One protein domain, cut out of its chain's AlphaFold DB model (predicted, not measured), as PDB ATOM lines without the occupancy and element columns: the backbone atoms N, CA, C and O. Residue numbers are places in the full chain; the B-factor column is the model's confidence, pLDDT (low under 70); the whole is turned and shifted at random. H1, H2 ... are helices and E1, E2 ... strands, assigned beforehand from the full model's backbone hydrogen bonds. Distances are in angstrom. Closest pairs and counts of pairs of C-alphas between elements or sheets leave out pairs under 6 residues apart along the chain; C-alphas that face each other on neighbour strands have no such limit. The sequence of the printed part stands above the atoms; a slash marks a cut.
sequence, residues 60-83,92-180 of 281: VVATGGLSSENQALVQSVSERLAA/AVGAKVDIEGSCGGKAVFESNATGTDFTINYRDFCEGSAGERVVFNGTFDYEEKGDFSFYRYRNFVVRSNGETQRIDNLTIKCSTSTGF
ATOM      1  N   VAL A  60     145.027 142.514 146.989       27.30
ATOM      2  CA  VAL A  60     144.679 142.346 145.540       27.30
ATOM      3  C   VAL A  60     143.318 141.654 145.244       27.30
ATOM      4  O   VAL A  60     143.128 140.508 145.617       27.30
ATOM      5  N   VAL A  61     142.301 142.218 144.567       27.36
ATOM      6  CA  VAL A  61     142.184 143.148 143.415       27.36
ATOM      7  C   VAL A  61     141.014 144.129 143.640       27.36
ATOM      8  O   VAL A  61     140.016 143.756 144.247       27.36
ATOM      9  N   ALA A  62     141.164 145.338 143.097       31.53
ATOM     10  CA  ALA A  62     140.224 146.460 143.081       31.53
ATOM     11  C   ALA A  62     138.979 146.273 142.200       31.53
ATOM     12  O   ALA A  62     139.082 145.558 141.203       31.53
ATOM     13  N   THR A  63     137.901 147.028 142.497       32.69
ATOM     14  CA  THR A  63     137.062 147.747 141.498       32.69
ATOM     15  C   THR A  63     135.979 148.714 142.049       32.69
ATOM     16  O   THR A  63     135.024 148.966 141.322       32.69
ATOM     17  N   GLY A  64     136.066 149.381 143.217       34.28
ATOM     18  CA  GLY A  64     134.952 150.296 143.562       34.28
ATOM     19  C   GLY A  64     135.114 151.322 144.680       34.28
ATOM     20  O   GLY A  64     135.735 151.097 145.710       34.28
ATOM     21  N   GLY A  65     134.471 152.481 144.489       40.03
ATOM     22  CA  GLY A  65     134.222 153.491 145.534       40.03
ATOM     23  C   GLY A  65     135.238 154.632 145.639       40.03
ATOM     24  O   GLY A  65     134.893 155.698 146.143       40.03
ATOM     25  N   LEU A  66     136.451 154.454 145.119       44.31
ATOM     26  CA  LEU A  66     137.464 155.503 144.980       44.31
ATOM     27  C   LEU A  66     137.646 155.876 143.503       44.31
ATOM     28  O   LEU A  66     137.438 155.039 142.622       44.31
ATOM     29  N   SER A  67     138.066 157.113 143.208       51.97
ATOM     30  CA  SER A  67     138.495 157.466 141.844       51.97
ATOM     31  C   SER A  67     139.601 156.513 141.372       51.97
ATOM     32  O   SER A  67     140.412 156.063 142.180       51.97
ATOM     33  N   SER A  68     139.684 156.207 140.074       53.88
ATOM     34  CA  SER A  68     140.674 155.245 139.547       53.88
ATOM     35  C   SER A  68     142.126 155.590 139.924       53.88
ATOM     36  O   SER A  68     142.960 154.700 140.075       53.88
ATOM     37  N   GLU A  69     142.426 156.876 140.120       56.09
ATOM     38  CA  GLU A  69     143.719 157.361 140.620       56.09
ATOM     39  C   GLU A  69     143.940 156.996 142.101       56.09
ATOM     40  O   GLU A  69     145.014 156.522 142.476       56.09
ATOM     41  N   ASN A  70     142.908 157.142 142.940       54.97
ATOM     42  CA  ASN A  70     142.933 156.766 144.354       54.97
ATOM     43  C   ASN A  70     143.028 155.237 144.544       54.97
ATOM     44  O   ASN A  70     143.749 154.793 145.438       54.97
ATOM     45  N   GLN A  71     142.374 154.443 143.688       56.03
ATOM     46  CA  GLN A  71     142.448 152.972 143.717       56.03
ATOM     47  C   GLN A  71     143.889 152.483 143.507       56.03
ATOM     48  O   GLN A  71     144.415 151.694 144.292       56.03
ATOM     49  N   ALA A  72     144.578 153.021 142.493       58.47
ATOM     50  CA  ALA A  72     145.966 152.667 142.196       58.47
ATOM     51  C   ALA A  72     146.917 153.009 143.356       58.47
ATOM     52  O   ALA A  72     147.840 152.248 143.667       58.47
ATOM     53  N   LEU A  73     146.682 154.142 144.029       60.59
ATOM     54  CA  LEU A  73     147.478 154.550 145.180       60.59
ATOM     55  C   LEU A  73     147.253 153.615 146.374       60.59
ATOM     56  O   LEU A  73     148.234 153.135 146.944       60.59
ATOM     57  N   VAL A  74     145.999 153.301 146.714       59.94
ATOM     58  CA  VAL A  74     145.671 152.354 147.792       59.94
ATOM     59  C   VAL A  74     146.278 150.982 147.509       59.94
ATOM     60  O   VAL A  74     146.973 150.442 148.368       59.94
ATOM     61  N   GLN A  75     146.130 150.468 146.287       61.78
ATOM     62  CA  GLN A  75     146.725 149.198 145.879       61.78
ATOM     63  C   GLN A  75     148.253 149.192 146.047       61.78
ATOM     64  O   GLN A  75     148.806 148.245 146.607       61.78
ATOM     65  N   SER A  76     148.945 150.263 145.646       60.09
ATOM     66  CA  SER A  76     150.404 150.358 145.794       60.09
ATOM     67  C   SER A  76     150.868 150.340 147.259       60.09
ATOM     68  O   SER A  76     151.939 149.815 147.576       60.09
ATOM     69  N   VAL A  77     150.057 150.883 148.173       63.59
ATOM     70  CA  VAL A  77     150.325 150.859 149.616       63.59
ATOM     71  C   VAL A  77     150.121 149.455 150.170       63.59
ATOM     72  O   VAL A  77     150.984 148.958 150.896       63.59
ATOM     73  N   SER A  78     149.033 148.794 149.778       62.38
ATOM     74  CA  SER A  78     148.738 147.403 150.130       62.38
ATOM     75  C   SER A  78     149.845 146.456 149.680       62.38
ATOM     76  O   SER A  78     150.321 145.635 150.460       62.38
ATOM     77  N   GLU A  79     150.308 146.598 148.437       61.75
ATOM     78  CA  GLU A  79     151.392 145.796 147.870       61.75
ATOM     79  C   GLU A  79     152.719 146.049 148.587       61.75
ATOM     80  O   GLU A  79     153.454 145.106 148.867       61.75
ATOM     81  N   ARG A  80     153.022 147.299 148.956       61.97
ATOM     82  CA  ARG A  80     154.216 147.624 149.748       61.97
ATOM     83  C   ARG A  80     154.164 147.052 151.156       61.97
ATOM     84  O   ARG A  80     155.189 146.574 151.640       61.97
ATOM     85  N   LEU A  81     153.013 147.103 151.817       63.09
ATOM     86  CA  LEU A  81     152.825 146.499 153.136       63.09
ATOM     87  C   LEU A  81     152.951 144.977 153.043       63.09
ATOM     88  O   LEU A  81     153.717 144.387 153.801       63.09
ATOM     89  N   ALA A  82     152.301 144.357 152.057       60.97
ATOM     90  CA  ALA A  82     152.411 142.927 151.790       60.97
ATOM     91  C   ALA A  82     153.855 142.511 151.468       60.97
ATOM     92  O   ALA A  82     154.344 141.535 152.028       60.97
ATOM     93  N   ALA A  83     154.574 143.271 150.639       60.91
ATOM     94  CA  ALA A  83     155.982 143.033 150.332       60.91
ATOM     95  C   ALA A  83     156.883 143.228 151.561       60.91
ATOM     96  O   ALA A  83     157.790 142.435 151.777       60.91
ATOM     97  N   ALA A  92     159.431 136.417 165.107       57.44
ATOM     98  CA  ALA A  92     159.295 135.736 166.380       57.44
ATOM     99  C   ALA A  92     157.938 136.134 166.973       57.44
ATOM    100  O   ALA A  92     157.535 137.293 166.866       57.44
ATOM    101  N   VAL A  93     157.244 135.181 167.589       64.81
ATOM    102  CA  VAL A  93     155.975 135.448 168.273       64.81
ATOM    103  C   VAL A  93     156.138 136.663 169.194       64.81
ATOM    104  O   VAL A  93     157.075 136.712 169.994       64.81
ATOM    105  N   GLY A  94     155.251 137.653 169.058       65.56
ATOM    106  CA  GLY A  94     155.305 138.906 169.813       65.56
ATOM    107  C   GLY A  94     156.237 139.980 169.241       65.56
ATOM    108  O   GLY A  94     156.457 140.997 169.902       65.56
ATOM    109  N   ALA A  95     156.811 139.790 168.049       71.44
ATOM    110  CA  ALA A  95     157.575 140.840 167.385       71.44
ATOM    111  C   ALA A  95     156.675 142.025 167.020       71.44
ATOM    112  O   ALA A  95     155.516 141.860 166.631       71.44
ATOM    113  N   LYS A  96     157.252 143.219 167.130       80.81
ATOM    114  CA  LYS A  96     156.584 144.487 166.871       80.81
ATOM    115  C   LYS A  96     157.461 145.363 165.990       80.81
ATOM    116  O   LYS A  96     158.633 145.562 166.312       80.81
ATOM    117  N   VAL A  97     156.898 145.871 164.899       78.19
ATOM    118  CA  VAL A  97     157.596 146.733 163.942       78.19
ATOM    119  C   VAL A  97     156.767 147.977 163.675       78.19
ATOM    120  O   VAL A  97     155.598 147.888 163.312       78.19
ATOM    121  N   ASP A  98     157.402 149.132 163.830       82.44
ATOM    122  CA  ASP A  98     156.831 150.412 163.431       82.44
ATOM    123  C   ASP A  98     157.278 150.710 161.991       82.44
ATOM    124  O   ASP A  98     158.471 150.680 161.676       82.44
ATOM    125  N   ILE A  99     156.310 150.981 161.119       81.62
ATOM    126  CA  ILE A  99     156.497 151.373 159.723       81.62
ATOM    127  C   ILE A  99     156.048 152.828 159.602       81.62
ATOM    128  O   ILE A  99     154.878 153.146 159.819       81.62
ATOM    129  N   GLU A 100     156.980 153.714 159.271       86.38
ATOM    130  CA  GLU A 100     156.694 155.134 159.048       86.38
ATOM    131  C   GLU A 100     156.115 155.342 157.644       86.38
ATOM    132  O   GLU A 100     156.616 154.773 156.672       86.38
ATOM    133  N   GLY A 101     155.069 156.162 157.539       83.88
ATOM    134  CA  GLY A 101     154.472 156.512 156.250       83.88
ATOM    135  C   GLY A 101     155.321 157.525 155.476       83.88
ATOM    136  O   GLY A 101     155.964 158.396 156.073       83.88
ATOM    137  N   SER A 102     155.304 157.469 154.139       85.00
ATOM    138  CA  SER A 102     156.082 158.385 153.284       85.00
ATOM    139  C   SER A 102     155.765 159.869 153.506       85.00
ATOM    140  O   SER A 102     156.618 160.725 153.258       85.00
ATOM    141  N   CYS A 103     154.549 160.187 153.964       87.25
ATOM    142  CA  CYS A 103     154.108 161.545 154.282       87.25
ATOM    143  C   CYS A 103     153.758 161.759 155.762       87.25
ATOM    144  O   CYS A 103     153.197 162.803 156.108       87.25
ATOM    145  N   GLY A 104     154.143 160.822 156.633       90.44
ATOM    146  CA  GLY A 104     153.969 160.897 158.082       90.44
ATOM    147  C   GLY A 104     153.065 159.808 158.657       90.44
ATOM    148  O   GLY A 104     152.567 158.935 157.948       90.44
ATOM    149  N   GLY A 105     152.873 159.873 159.974       91.25
ATOM    150  CA  GLY A 105     152.162 158.848 160.736       91.25
ATOM    151  C   GLY A 105     152.826 157.476 160.655       91.25
ATOM    152  O   GLY A 105     153.918 157.320 160.109       91.25
ATOM    153  N   LYS A 106     152.172 156.470 161.238       88.94
ATOM    154  CA  LYS A 106     152.782 155.145 161.368       88.94
ATOM    155  C   LYS A 106     151.790 153.995 161.359       88.94
ATOM    156  O   LYS A 106     150.689 154.110 161.896       88.94
ATOM    157  N   ALA A 107     152.222 152.867 160.815       85.69
ATOM    158  CA  ALA A 107     151.573 151.576 160.956       85.69
ATOM    159  C   ALA A 107     152.401 150.713 161.911       85.69
ATOM    160  O   ALA A 107     153.623 150.651 161.813       85.69
ATOM    161  N   VAL A 108     151.742 150.073 162.868       85.75
ATOM    162  CA  VAL A 108     152.391 149.239 163.881       85.75
ATOM    163  C   VAL A 108     151.984 147.797 163.641       85.75
ATOM    164  O   VAL A 108     150.842 147.434 163.917       85.75
ATOM    165  N   PHE A 109     152.915 147.003 163.129       81.38
ATOM    166  CA  PHE A 109     152.756 145.572 162.920       81.38
ATOM    167  C   PHE A 109     153.078 144.816 164.213       81.38
ATOM    168  O   PHE A 109     154.125 145.050 164.820       81.38
ATOM    169  N   GLU A 110     152.205 143.904 164.625       82.94
ATOM    170  CA  GLU A 110     152.349 143.047 165.805       82.94
ATOM    171  C   GLU A 110     152.036 141.592 165.425       82.94
ATOM    172  O   GLU A 110     150.959 141.304 164.910       82.94
ATOM    173  N   SER A 111     152.967 140.666 165.667       80.75
ATOM    174  CA  SER A 111     152.736 139.223 165.479       80.75
ATOM    175  C   SER A 111     152.178 138.600 166.760       80.75
ATOM    176  O   SER A 111     152.761 138.771 167.834       80.75
ATOM    177  N   ASN A 112     151.069 137.862 166.663       69.12
ATOM    178  CA  ASN A 112     150.226 137.586 167.832       69.12
ATOM    179  C   ASN A 112     150.446 136.224 168.505       69.12
ATOM    180  O   ASN A 112     150.358 136.150 169.730       69.12
ATOM    181  N   ALA A 113     150.713 135.138 167.772       58.75
ATOM    182  CA  ALA A 113     150.797 133.813 168.411       58.75
ATOM    183  C   ALA A 113     151.404 132.714 167.532       58.75
ATOM    184  O   ALA A 113     152.160 131.875 168.024       58.75
ATOM    185  N   THR A 114     151.069 132.709 166.244       58.91
ATOM    186  CA  THR A 114     151.569 131.771 165.238       58.91
ATOM    187  C   THR A 114     152.320 132.569 164.174       58.91
ATOM    188  O   THR A 114     152.087 133.765 164.025       58.91
ATOM    189  N   GLY A 115     153.265 131.955 163.462       58.03
ATOM    190  CA  GLY A 115     154.100 132.673 162.489       58.03
ATOM    191  C   GLY A 115     153.331 133.343 161.339       58.03
ATOM    192  O   GLY A 115     153.967 134.032 160.547       58.03
ATOM    193  N   THR A 116     152.010 133.141 161.244       69.38
ATOM    194  CA  THR A 116     151.139 133.712 160.213       69.38
ATOM    195  C   THR A 116     150.099 134.701 160.750       69.38
ATOM    196  O   THR A 116     149.692 135.560 159.979       69.38
ATOM    197  N   ASP A 117     149.731 134.689 162.039       80.31
ATOM    198  CA  ASP A 117     148.763 135.652 162.601       80.31
ATOM    199  C   ASP A 117     149.410 137.004 162.940       80.31
ATOM    200  O   ASP A 117     150.420 137.074 163.661       80.31
ATOM    201  N   PHE A 118     148.776 138.098 162.515       79.44
ATOM    202  CA  PHE A 118     149.275 139.443 162.792       79.44
ATOM    203  C   PHE A 118     148.178 140.503 162.885       79.44
ATOM    204  O   PHE A 118     147.078 140.360 162.360       79.44
ATOM    205  N   THR A 119     148.522 141.608 163.535       86.25
ATOM    206  CA  THR A 119     147.710 142.819 163.627       86.25
ATOM    207  C   THR A 119     148.513 144.004 163.108       86.25
ATOM    208  O   THR A 119     149.690 144.157 163.429       86.25
ATOM    209  N   ILE A 120     147.873 144.885 162.345       85.12
ATOM    210  CA  ILE A 120     148.417 146.181 161.946       85.12
ATOM    211  C   ILE A 120     147.540 147.280 162.536       85.12
ATOM    212  O   ILE A 120     146.348 147.363 162.257       85.12
ATOM    213  N   ASN A 121     148.137 148.153 163.344       90.12
ATOM    214  CA  ASN A 121     147.476 149.338 163.877       90.12
ATOM    215  C   ASN A 121     147.958 150.582 163.130       90.12
ATOM    216  O   ASN A 121     149.099 151.016 163.311       90.12
ATOM    217  N   TYR A 122     147.083 151.176 162.329       88.56
ATOM    218  CA  TYR A 122     147.344 152.391 161.569       88.56
ATOM    219  C   TYR A 122     147.018 153.621 162.418       88.56
ATOM    220  O   TYR A 122     145.932 153.734 162.989       88.56
ATOM    221  N   ARG A 123     147.979 154.542 162.515       92.38
ATOM    222  CA  ARG A 123     147.893 155.790 163.282       92.38
ATOM    223  C   ARG A 123     148.298 156.946 162.386       92.38
ATOM    224  O   ARG A 123     149.488 157.254 162.269       92.38
ATOM    225  N   ASP A 124     147.301 157.521 161.724       91.88
ATOM    226  CA  ASP A 124     147.460 158.525 160.673       91.88
ATOM    227  C   ASP A 124     148.514 158.123 159.629       91.88
ATOM    228  O   ASP A 124     149.242 158.973 159.121       91.88
ATOM    229  N   PHE A 125     148.623 156.820 159.333       88.31
ATOM    230  CA  PHE A 125     149.633 156.283 158.424       88.31
ATOM    231  C   PHE A 125     149.411 156.869 157.033       88.31
ATOM    232  O   PHE A 125     148.402 156.580 156.391       88.31
ATOM    233  N   CYS A 126     150.327 157.734 156.610       87.62
ATOM    234  CA  CYS A 126     150.193 158.550 155.418       87.62
ATOM    235  C   CYS A 126     151.138 158.047 154.338       87.62
ATOM    236  O   CYS A 126     152.357 158.042 154.516       87.62
ATOM    237  N   GLU A 127     150.574 157.719 153.186       82.69
ATOM    238  CA  GLU A 127     151.323 157.342 151.999       82.69
ATOM    239  C   GLU A 127     150.947 158.227 150.808       82.69
ATOM    240  O   GLU A 127     149.806 158.675 150.671       82.69
ATOM    241  N   GLY A 128     151.930 158.503 149.952       79.62
ATOM    242  CA  GLY A 128     151.776 159.354 148.771       79.62
ATOM    243  C   GLY A 128     152.736 160.545 148.731       79.62
ATOM    244  O   GLY A 128     153.766 160.577 149.415       79.62
ATOM    245  N   SER A 129     152.418 161.522 147.880       74.94
ATOM    246  CA  SER A 129     153.279 162.666 147.558       74.94
ATOM    247  C   SER A 129     152.576 164.013 147.792       74.94
ATOM    248  O   SER A 129     151.491 164.092 148.371       74.94
ATOM    249  N   ALA A 130     153.228 165.126 147.444       64.44
ATOM    250  CA  ALA A 130     152.661 166.461 147.629       64.44
ATOM    251  C   ALA A 130     151.548 166.730 146.596       64.44
ATOM    252  O   ALA A 130     151.799 167.327 145.556       64.44
ATOM    253  N   GLY A 131     150.328 166.288 146.905       68.56
ATOM    254  CA  GLY A 131     149.124 166.499 146.093       68.56
ATOM    255  C   GLY A 131     148.143 165.330 146.173       68.56
ATOM    256  O   GLY A 131     146.941 165.554 146.171       68.56
ATOM    257  N   GLU A 132     148.672 164.120 146.350       74.00
ATOM    258  CA  GLU A 132     147.921 162.865 146.423       74.00
ATOM    259  C   GLU A 132     148.380 162.120 147.671       74.00
ATOM    260  O   GLU A 132     149.519 161.647 147.743       74.00
ATOM    261  N   ARG A 133     147.527 162.098 148.697       81.31
ATOM    262  CA  ARG A 133     147.830 161.462 149.983       81.31
ATOM    263  C   ARG A 133     146.680 160.574 150.387       81.31
ATOM    264  O   ARG A 133     145.548 161.052 150.446       81.31
ATOM    265  N   VAL A 134     147.011 159.346 150.762       82.25
ATOM    266  CA  VAL A 134     146.092 158.441 151.438       82.25
ATOM    267  C   VAL A 134     146.521 158.324 152.893       82.25
ATOM    268  O   VAL A 134     147.684 158.055 153.189       82.25
ATOM    269  N   VAL A 135     145.579 158.544 153.804       86.19
ATOM    270  CA  VAL A 135     145.778 158.392 155.244       86.19
ATOM    271  C   VAL A 135     144.921 157.241 155.743       86.19
ATOM    272  O   VAL A 135     143.695 157.284 155.627       86.19
ATOM    273  N   PHE A 136     145.571 156.251 156.344       85.88
ATOM    274  CA  PHE A 136     144.939 155.098 156.968       85.88
ATOM    275  C   PHE A 136     144.889 155.272 158.486       85.88
ATOM    276  O   PHE A 136     145.870 155.663 159.128       85.88
ATOM    277  N   ASN A 137     143.744 154.943 159.072       88.88
ATOM    278  CA  ASN A 137     143.539 154.856 160.511       88.88
ATOM    279  C   ASN A 137     142.735 153.604 160.845       88.88
ATOM    280  O   ASN A 137     141.876 153.211 160.067       88.88
ATOM    281  N   GLY A 138     142.990 153.017 162.010       89.06
ATOM    282  CA  GLY A 138     142.249 151.857 162.506       89.06
ATOM    283  C   GLY A 138     143.113 150.613 162.634       89.06
ATOM    284  O   GLY A 138     144.343 150.681 162.610       89.06
ATOM    285  N   THR A 139     142.462 149.470 162.794       88.81
ATOM    286  CA  THR A 139     143.136 148.194 163.019       88.81
ATOM    287  C   THR A 139     142.744 147.197 161.943       88.81
ATOM    288  O   THR A 139     141.567 147.051 161.620       88.81
ATOM    289  N   PHE A 140     143.749 146.509 161.419       85.00
ATOM    290  CA  PHE A 140     143.601 145.339 160.575       85.00
ATOM    291  C   PHE A 140     144.142 144.118 161.319       85.00
ATOM    292  O   PHE A 140     145.239 144.175 161.869       85.00
ATOM    293  N   ASP A 141     143.404 143.017 161.323       86.06
ATOM    294  CA  ASP A 141     143.839 141.748 161.889       86.06
ATOM    295  C   ASP A 141     143.741 140.650 160.840       86.06
ATOM    296  O   ASP A 141     142.712 140.495 160.176       86.06
ATOM    297  N   TYR A 142     144.794 139.852 160.758       81.81
ATOM    298  CA  TYR A 142     144.848 138.648 159.959       81.81
ATOM    299  C   TYR A 142     145.035 137.431 160.862       81.81
ATOM    300  O   TYR A 142     145.884 137.425 161.756       81.81
ATOM    301  N   GLU A 143     144.225 136.405 160.620       83.62
ATOM    302  CA  GLU A 143     144.301 135.126 161.322       83.62
ATOM    303  C   GLU A 143     144.095 133.974 160.339       83.62
ATOM    304  O   GLU A 143     143.130 133.978 159.571       83.62
ATOM    305  N   GLU A 144     144.942 132.949 160.405       81.75
ATOM    306  CA  GLU A 144     144.696 131.676 159.723       81.75
ATOM    307  C   GLU A 144     144.193 130.622 160.704       81.75
ATOM    308  O   GLU A 144     144.793 130.352 161.745       81.75
ATOM    309  N   LYS A 145     143.092 129.956 160.353       83.94
ATOM    310  CA  LYS A 145     142.512 128.894 161.172       83.94
ATOM    311  C   LYS A 145     142.036 127.733 160.311       83.94
ATOM    312  O   LYS A 145     140.934 127.746 159.764       83.94
ATOM    313  N   GLY A 146     142.855 126.683 160.266       85.81
ATOM    314  CA  GLY A 146     142.597 125.507 159.437       85.81
ATOM    315  C   GLY A 146     142.662 125.873 157.957       85.81
ATOM    316  O   GLY A 146     143.656 126.436 157.512       85.81
ATOM    317  N   ASP A 147     141.588 125.596 157.222       84.06
ATOM    318  CA  ASP A 147     141.488 125.880 155.784       84.06
ATOM    319  C   ASP A 147     140.954 127.293 155.481       84.06
ATOM    320  O   ASP A 147     140.550 127.576 154.355       84.06
ATOM    321  N   PHE A 148     140.911 128.186 156.476       82.19
ATOM    322  CA  PHE A 148     140.364 129.534 156.323       82.19
ATOM    323  C   PHE A 148     141.334 130.623 156.778       82.19
ATOM    324  O   PHE A 148     141.999 130.482 157.804       82.19
ATOM    325  N   SER A 149     141.332 131.740 156.054       77.50
ATOM    326  CA  SER A 149     141.959 133.002 156.444       77.50
ATOM    327  C   SER A 149     140.878 134.021 156.798       77.50
ATOM    328  O   SER A 149     139.863 134.135 156.106       77.50
ATOM    329  N   PHE A 150     141.102 134.771 157.868       81.19
ATOM    330  CA  PHE A 150     140.215 135.807 158.372       81.19
ATOM    331  C   PHE A 150     140.911 137.157 158.275       81.19
ATOM    332  O   PHE A 150     142.016 137.321 158.782       81.19
ATOM    333  N   TYR A 151     140.224 138.123 157.681       80.81
ATOM    334  CA  TYR A 151     140.665 139.501 157.511       80.81
ATOM    335  C   TYR A 151     139.673 140.378 158.261       80.81
ATOM    336  O   TYR A 151     138.488 140.381 157.928       80.81
ATOM    337  N   ARG A 152     140.114 141.078 159.303       84.88
ATOM    338  CA  ARG A 152     139.220 141.865 160.160       84.88
ATOM    339  C   ARG A 152     139.649 143.315 160.183       84.88
ATOM    340  O   ARG A 152     140.796 143.614 160.481       84.88
ATOM    341  N   TYR A 153     138.706 144.203 159.920       83.62
ATOM    342  CA  TYR A 153     138.895 145.643 159.966       83.62
ATOM    343  C   TYR A 153     138.078 146.201 161.121       83.62
ATOM    344  O   TYR A 153     136.870 145.981 161.211       83.62
ATOM    345  N   ARG A 154     138.741 146.925 162.019       84.88
ATOM    346  CA  ARG A 154     138.121 147.561 163.183       84.88
ATOM    347  C   ARG A 154     138.405 149.051 163.138       84.88
ATOM    348  O   ARG A 154     139.569 149.455 163.131       84.88
ATOM    349  N   ASN A 155     137.340 149.852 163.136       80.44
ATOM    350  CA  ASN A 155     137.405 151.317 163.084       80.44
ATOM    351  C   ASN A 155     138.305 151.823 161.954       80.44
ATOM    352  O   ASN A 155     139.139 152.706 162.163       80.44
ATOM    353  N   PHE A 156     138.184 151.202 160.782       80.94
ATOM    354  CA  PHE A 156     139.117 151.425 159.697       80.94
ATOM    355  C   PHE A 156     138.648 152.591 158.832       80.94
ATOM    356  O   PHE A 156     137.511 152.623 158.367       80.94
ATOM    357  N   VAL A 157     139.511 153.580 158.641       82.81
ATOM    358  CA  VAL A 157     139.213 154.804 157.902       82.81
ATOM    359  C   VAL A 157     140.319 155.046 156.892       82.81
ATOM    360  O   VAL A 157     141.492 155.136 157.258       82.81
ATOM    361  N   VAL A 158     139.922 155.212 155.636       80.38
ATOM    362  CA  VAL A 158     140.793 155.606 154.531       80.38
ATOM    363  C   VAL A 158     140.389 157.008 154.104       80.38
ATOM    364  O   VAL A 158     139.228 157.260 153.790       80.38
ATOM    365  N   ARG A 159     141.336 157.945 154.118       81.81
ATOM    366  CA  ARG A 159     141.121 159.300 153.601       81.81
ATOM    367  C   ARG A 159     142.021 159.528 152.407       81.81
ATOM    368  O   ARG A 159     143.232 159.482 152.586       81.81
ATOM    369  N   SER A 160     141.457 159.824 151.241       78.38
ATOM    370  CA  SER A 160     142.229 160.196 150.054       78.38
ATOM    371  C   SER A 160     141.632 161.429 149.400       78.38
ATOM    372  O   SER A 160     140.434 161.470 149.153       78.38
ATOM    373  N   ASN A 161     142.448 162.448 149.129       73.38
ATOM    374  CA  ASN A 161     142.053 163.616 148.325       73.38
ATOM    375  C   ASN A 161     140.732 164.307 148.747       73.38
ATOM    376  O   ASN A 161     140.029 164.889 147.927       73.38
ATOM    377  N   GLY A 162     140.415 164.291 150.048       71.69
ATOM    378  CA  GLY A 162     139.192 164.881 150.612       71.69
ATOM    379  C   GLY A 162     138.009 163.915 150.730       71.69
ATOM    380  O   GLY A 162     137.047 164.231 151.425       71.69
ATOM    381  N   GLU A 163     138.104 162.726 150.138       69.31
ATOM    382  CA  GLU A 163     137.159 161.626 150.317       69.31
ATOM    383  C   GLU A 163     137.504 160.847 151.590       69.31
ATOM    384  O   GLU A 163     138.672 160.711 151.966       69.31
ATOM    385  N   THR A 164     136.482 160.366 152.295       72.81
ATOM    386  CA  THR A 164     136.638 159.523 153.484       72.81
ATOM    387  C   THR A 164     135.789 158.279 153.314       72.81
ATOM    388  O   THR A 164     134.566 158.370 153.264       72.81
ATOM    389  N   GLN A 165     136.445 157.125 153.284       71.75
ATOM    390  CA  GLN A 165     135.805 155.823 153.357       71.75
ATOM    391  C   GLN A 165     135.984 155.268 154.765       71.75
ATOM    392  O   GLN A 165     137.070 155.333 155.348       71.75
ATOM    393  N   ARG A 166     134.901 154.731 155.322       72.56
ATOM    394  CA  ARG A 166     134.884 154.130 156.650       72.56
ATOM    395  C   ARG A 166     134.394 152.695 156.547       72.56
ATOM    396  O   ARG A 166     133.397 152.428 155.886       72.56
ATOM    397  N   ILE A 167     135.107 151.799 157.214       73.19
ATOM    398  CA  ILE A 167     134.794 150.382 157.342       73.19
ATOM    399  C   ILE A 167     134.676 150.089 158.838       73.19
ATOM    400  O   ILE A 167     135.665 150.093 159.582       73.19
ATOM    401  N   ASP A 168     133.445 149.854 159.277       70.38
ATOM    402  CA  ASP A 168     133.126 149.533 160.662       70.38
ATOM    403  C   ASP A 168     132.962 148.016 160.818       70.38
ATOM    404  O   ASP A 168     132.055 147.420 160.254       70.38
ATOM    405  N   ASN A 169     133.845 147.382 161.596       73.00
ATOM    406  CA  ASN A 169     133.732 145.972 161.999       73.00
ATOM    407  C   ASN A 169     133.481 144.978 160.852       73.00
ATOM    408  O   ASN A 169     132.627 144.096 160.942       73.00
ATOM    409  N   LEU A 170     134.279 145.079 159.794       80.38
ATOM    410  CA  LEU A 170     134.242 144.142 158.678       80.38
ATOM    411  C   LEU A 170     135.073 142.900 159.003       80.38
ATOM    412  O   LEU A 170     136.220 142.999 159.433       80.38
ATOM    413  N   THR A 171     134.514 141.723 158.764       82.88
ATOM    414  CA  THR A 171     135.223 140.445 158.757       82.88
ATOM    415  C   THR A 171     135.015 139.773 157.414       82.88
ATOM    416  O   THR A 171     133.886 139.493 157.024       82.88
ATOM    417  N   ILE A 172     136.114 139.469 156.736       79.38
ATOM    418  CA  ILE A 172     136.128 138.686 155.507       79.38
ATOM    419  C   ILE A 172     136.748 137.336 155.839       79.38
ATOM    420  O   ILE A 172     137.831 137.263 156.423       79.38
ATOM    421  N   LYS A 173     136.055 136.260 155.483       81.00
ATOM    422  CA  LYS A 173     136.519 134.887 155.663       81.00
ATOM    423  C   LYS A 173     136.709 134.249 154.295       81.00
ATOM    424  O   LYS A 173     135.746 134.064 153.561       81.00
ATOM    425  N   CYS A 174     137.938 133.870 153.980       74.56
ATOM    426  CA  CYS A 174     138.300 133.249 152.710       74.56
ATOM    427  C   CYS A 174     138.825 131.833 152.938       74.56
ATOM    428  O   CYS A 174     139.409 131.552 153.983       74.56
ATOM    429  N   SER A 175     138.666 130.950 151.954       76.81
ATOM    430  CA  SER A 175     139.382 129.671 151.947       76.81
ATOM    431  C   SER A 175     140.871 129.907 151.662       76.81
ATOM    432  O   SER A 175     141.219 130.639 150.733       76.81
ATOM    433  N   THR A 176     141.764 129.257 152.409       68.75
ATOM    434  CA  THR A 176     143.224 129.346 152.194       68.75
ATOM    435  C   THR A 176     143.642 128.791 150.831       68.75
ATOM    436  O   THR A 176     144.686 129.164 150.302       68.75
ATOM    437  N   SER A 177     142.821 127.926 150.224       66.50
ATOM    438  CA  SER A 177     143.079 127.333 148.905       66.50
ATOM    439  C   SER A 177     142.770 128.255 147.723       66.50
ATOM    440  O   SER A 177     143.311 128.039 146.638       66.50
ATOM    441  N   THR A 178     141.909 129.260 147.909       57.19
ATOM    442  CA  THR A 178     141.477 130.187 146.847       57.19
ATOM    443  C   THR A 178     142.094 131.575 146.987       57.19
ATOM    444  O   THR A 178     142.125 132.315 146.007       57.19
ATOM    445  N   GLY A 179     142.624 131.916 148.166       53.28
ATOM    446  CA  GLY A 179     143.143 133.253 148.454       53.28
ATOM    447  C   GLY A 179     142.031 134.278 148.709       53.28
ATOM    448  O   GLY A 179     140.851 133.931 148.793       53.28
ATOM    449  N   PHE A 180     142.425 135.540 148.888       54.50
ATOM    450  CA  PHE A 180     141.513 136.677 149.040       54.50
ATOM    451  C   PHE A 180     140.833 137.010 147.699       54.50
ATOM    452  O   PHE A 180     141.469 136.914 146.650       54.50
TER     453      PHE A 180
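Overview. This is residues 60 to 83 and 92 to 180 of the 281 residues of an uncharacterized protein of Gammaproteobacteria bacterium HGW-Gammaproteobacteria-14 (UniProt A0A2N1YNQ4). One twisted sheet of seven antiparallel strands arches along its length where its long strands bend, and the single helix H1 lies slantwise over the hollow face; the other face has no named helix on it. E1 to E6 form a meander, each strand the antiparallel neighbour of the one before, and E7 continues from E6 beside the other half of E5. The printed part has 113 residues, with one named helix and seven named strands that follow along the chain as H1, E1, E2, E3, E4, E5, E6, E7, and its class is mixed, helices and strands. It is compact, with a radius of gyration of the C-alphas of 14.3 A and spans of 43 by 29 by 25 A.

Arrangement. Start with H1, residues 68 to 83, in which every O i to N i+4 pair is within hydrogen-bond range. It is on the sheet at a height of 9.8 A. Beyond the cut, E1, residues 96 to 100, and E2, residues 104 to 111, form a hairpin; look for N 97 and O 109, 2.9 A apart. On the other side of E2 comes E3, residues 118 to 128, with N 108 and O 121 at 2.8 A. E3 bends by 82 degrees at residue 124. Next is E4, residues 133 to 145, with N 120 and O 140 at 2.8 A. H1 lies over E4, only just, at 41 degrees on the local plane, slantwise to the strands; their closest C-alphas are those of Val 74 and Val 134, 7.1 A apart. E5, residues 148 to 160, is on the other side of E4, with N 141 and O 152 at 2.8 A. E4 lies on one side of E5, and on the other side lie both E6, residues 163 to 167, beside residues 156 to 160 of E5, with N 158 and O 165 at 2.9 A, and E7, residues 170 to 175, beside residues 148 to 153 of E5, with N 151 and O 172 at 2.8 A. E6 runs on into E7 at 65 degrees. E1 and E7 are apart.

Along the chain. Find C-alpha 68 at (140.674, 155.245, 139.547); from there H1 runs 22.4 A to C-alpha 83. E2 measures 22.9 A, E3 24.5 A and E5 31.4 A. E4 runs 34.8 A from C-alpha 133 at (147.830, 161.462, 149.983) and bends by 64 degrees at residue 138; E5 bends by 74 degrees at residue 155. E7 ends at C-alpha 175, (139.382, 129.671, 151.947).

Size, cuts and confidence. The C-alphas farthest apart are those of Ala 130 and Gly 146, 43.8 A. Residues 84 to 91 are not printed, and C-alphas 83 and 92 are 17.9 A apart across that cut. Of the links printed whole, E2 to E3 is short and the others are tight. Mean pLDDT of the printed part is 73.0; 40 residues are under 70, among them residues 60 to 83 and 176 to 180.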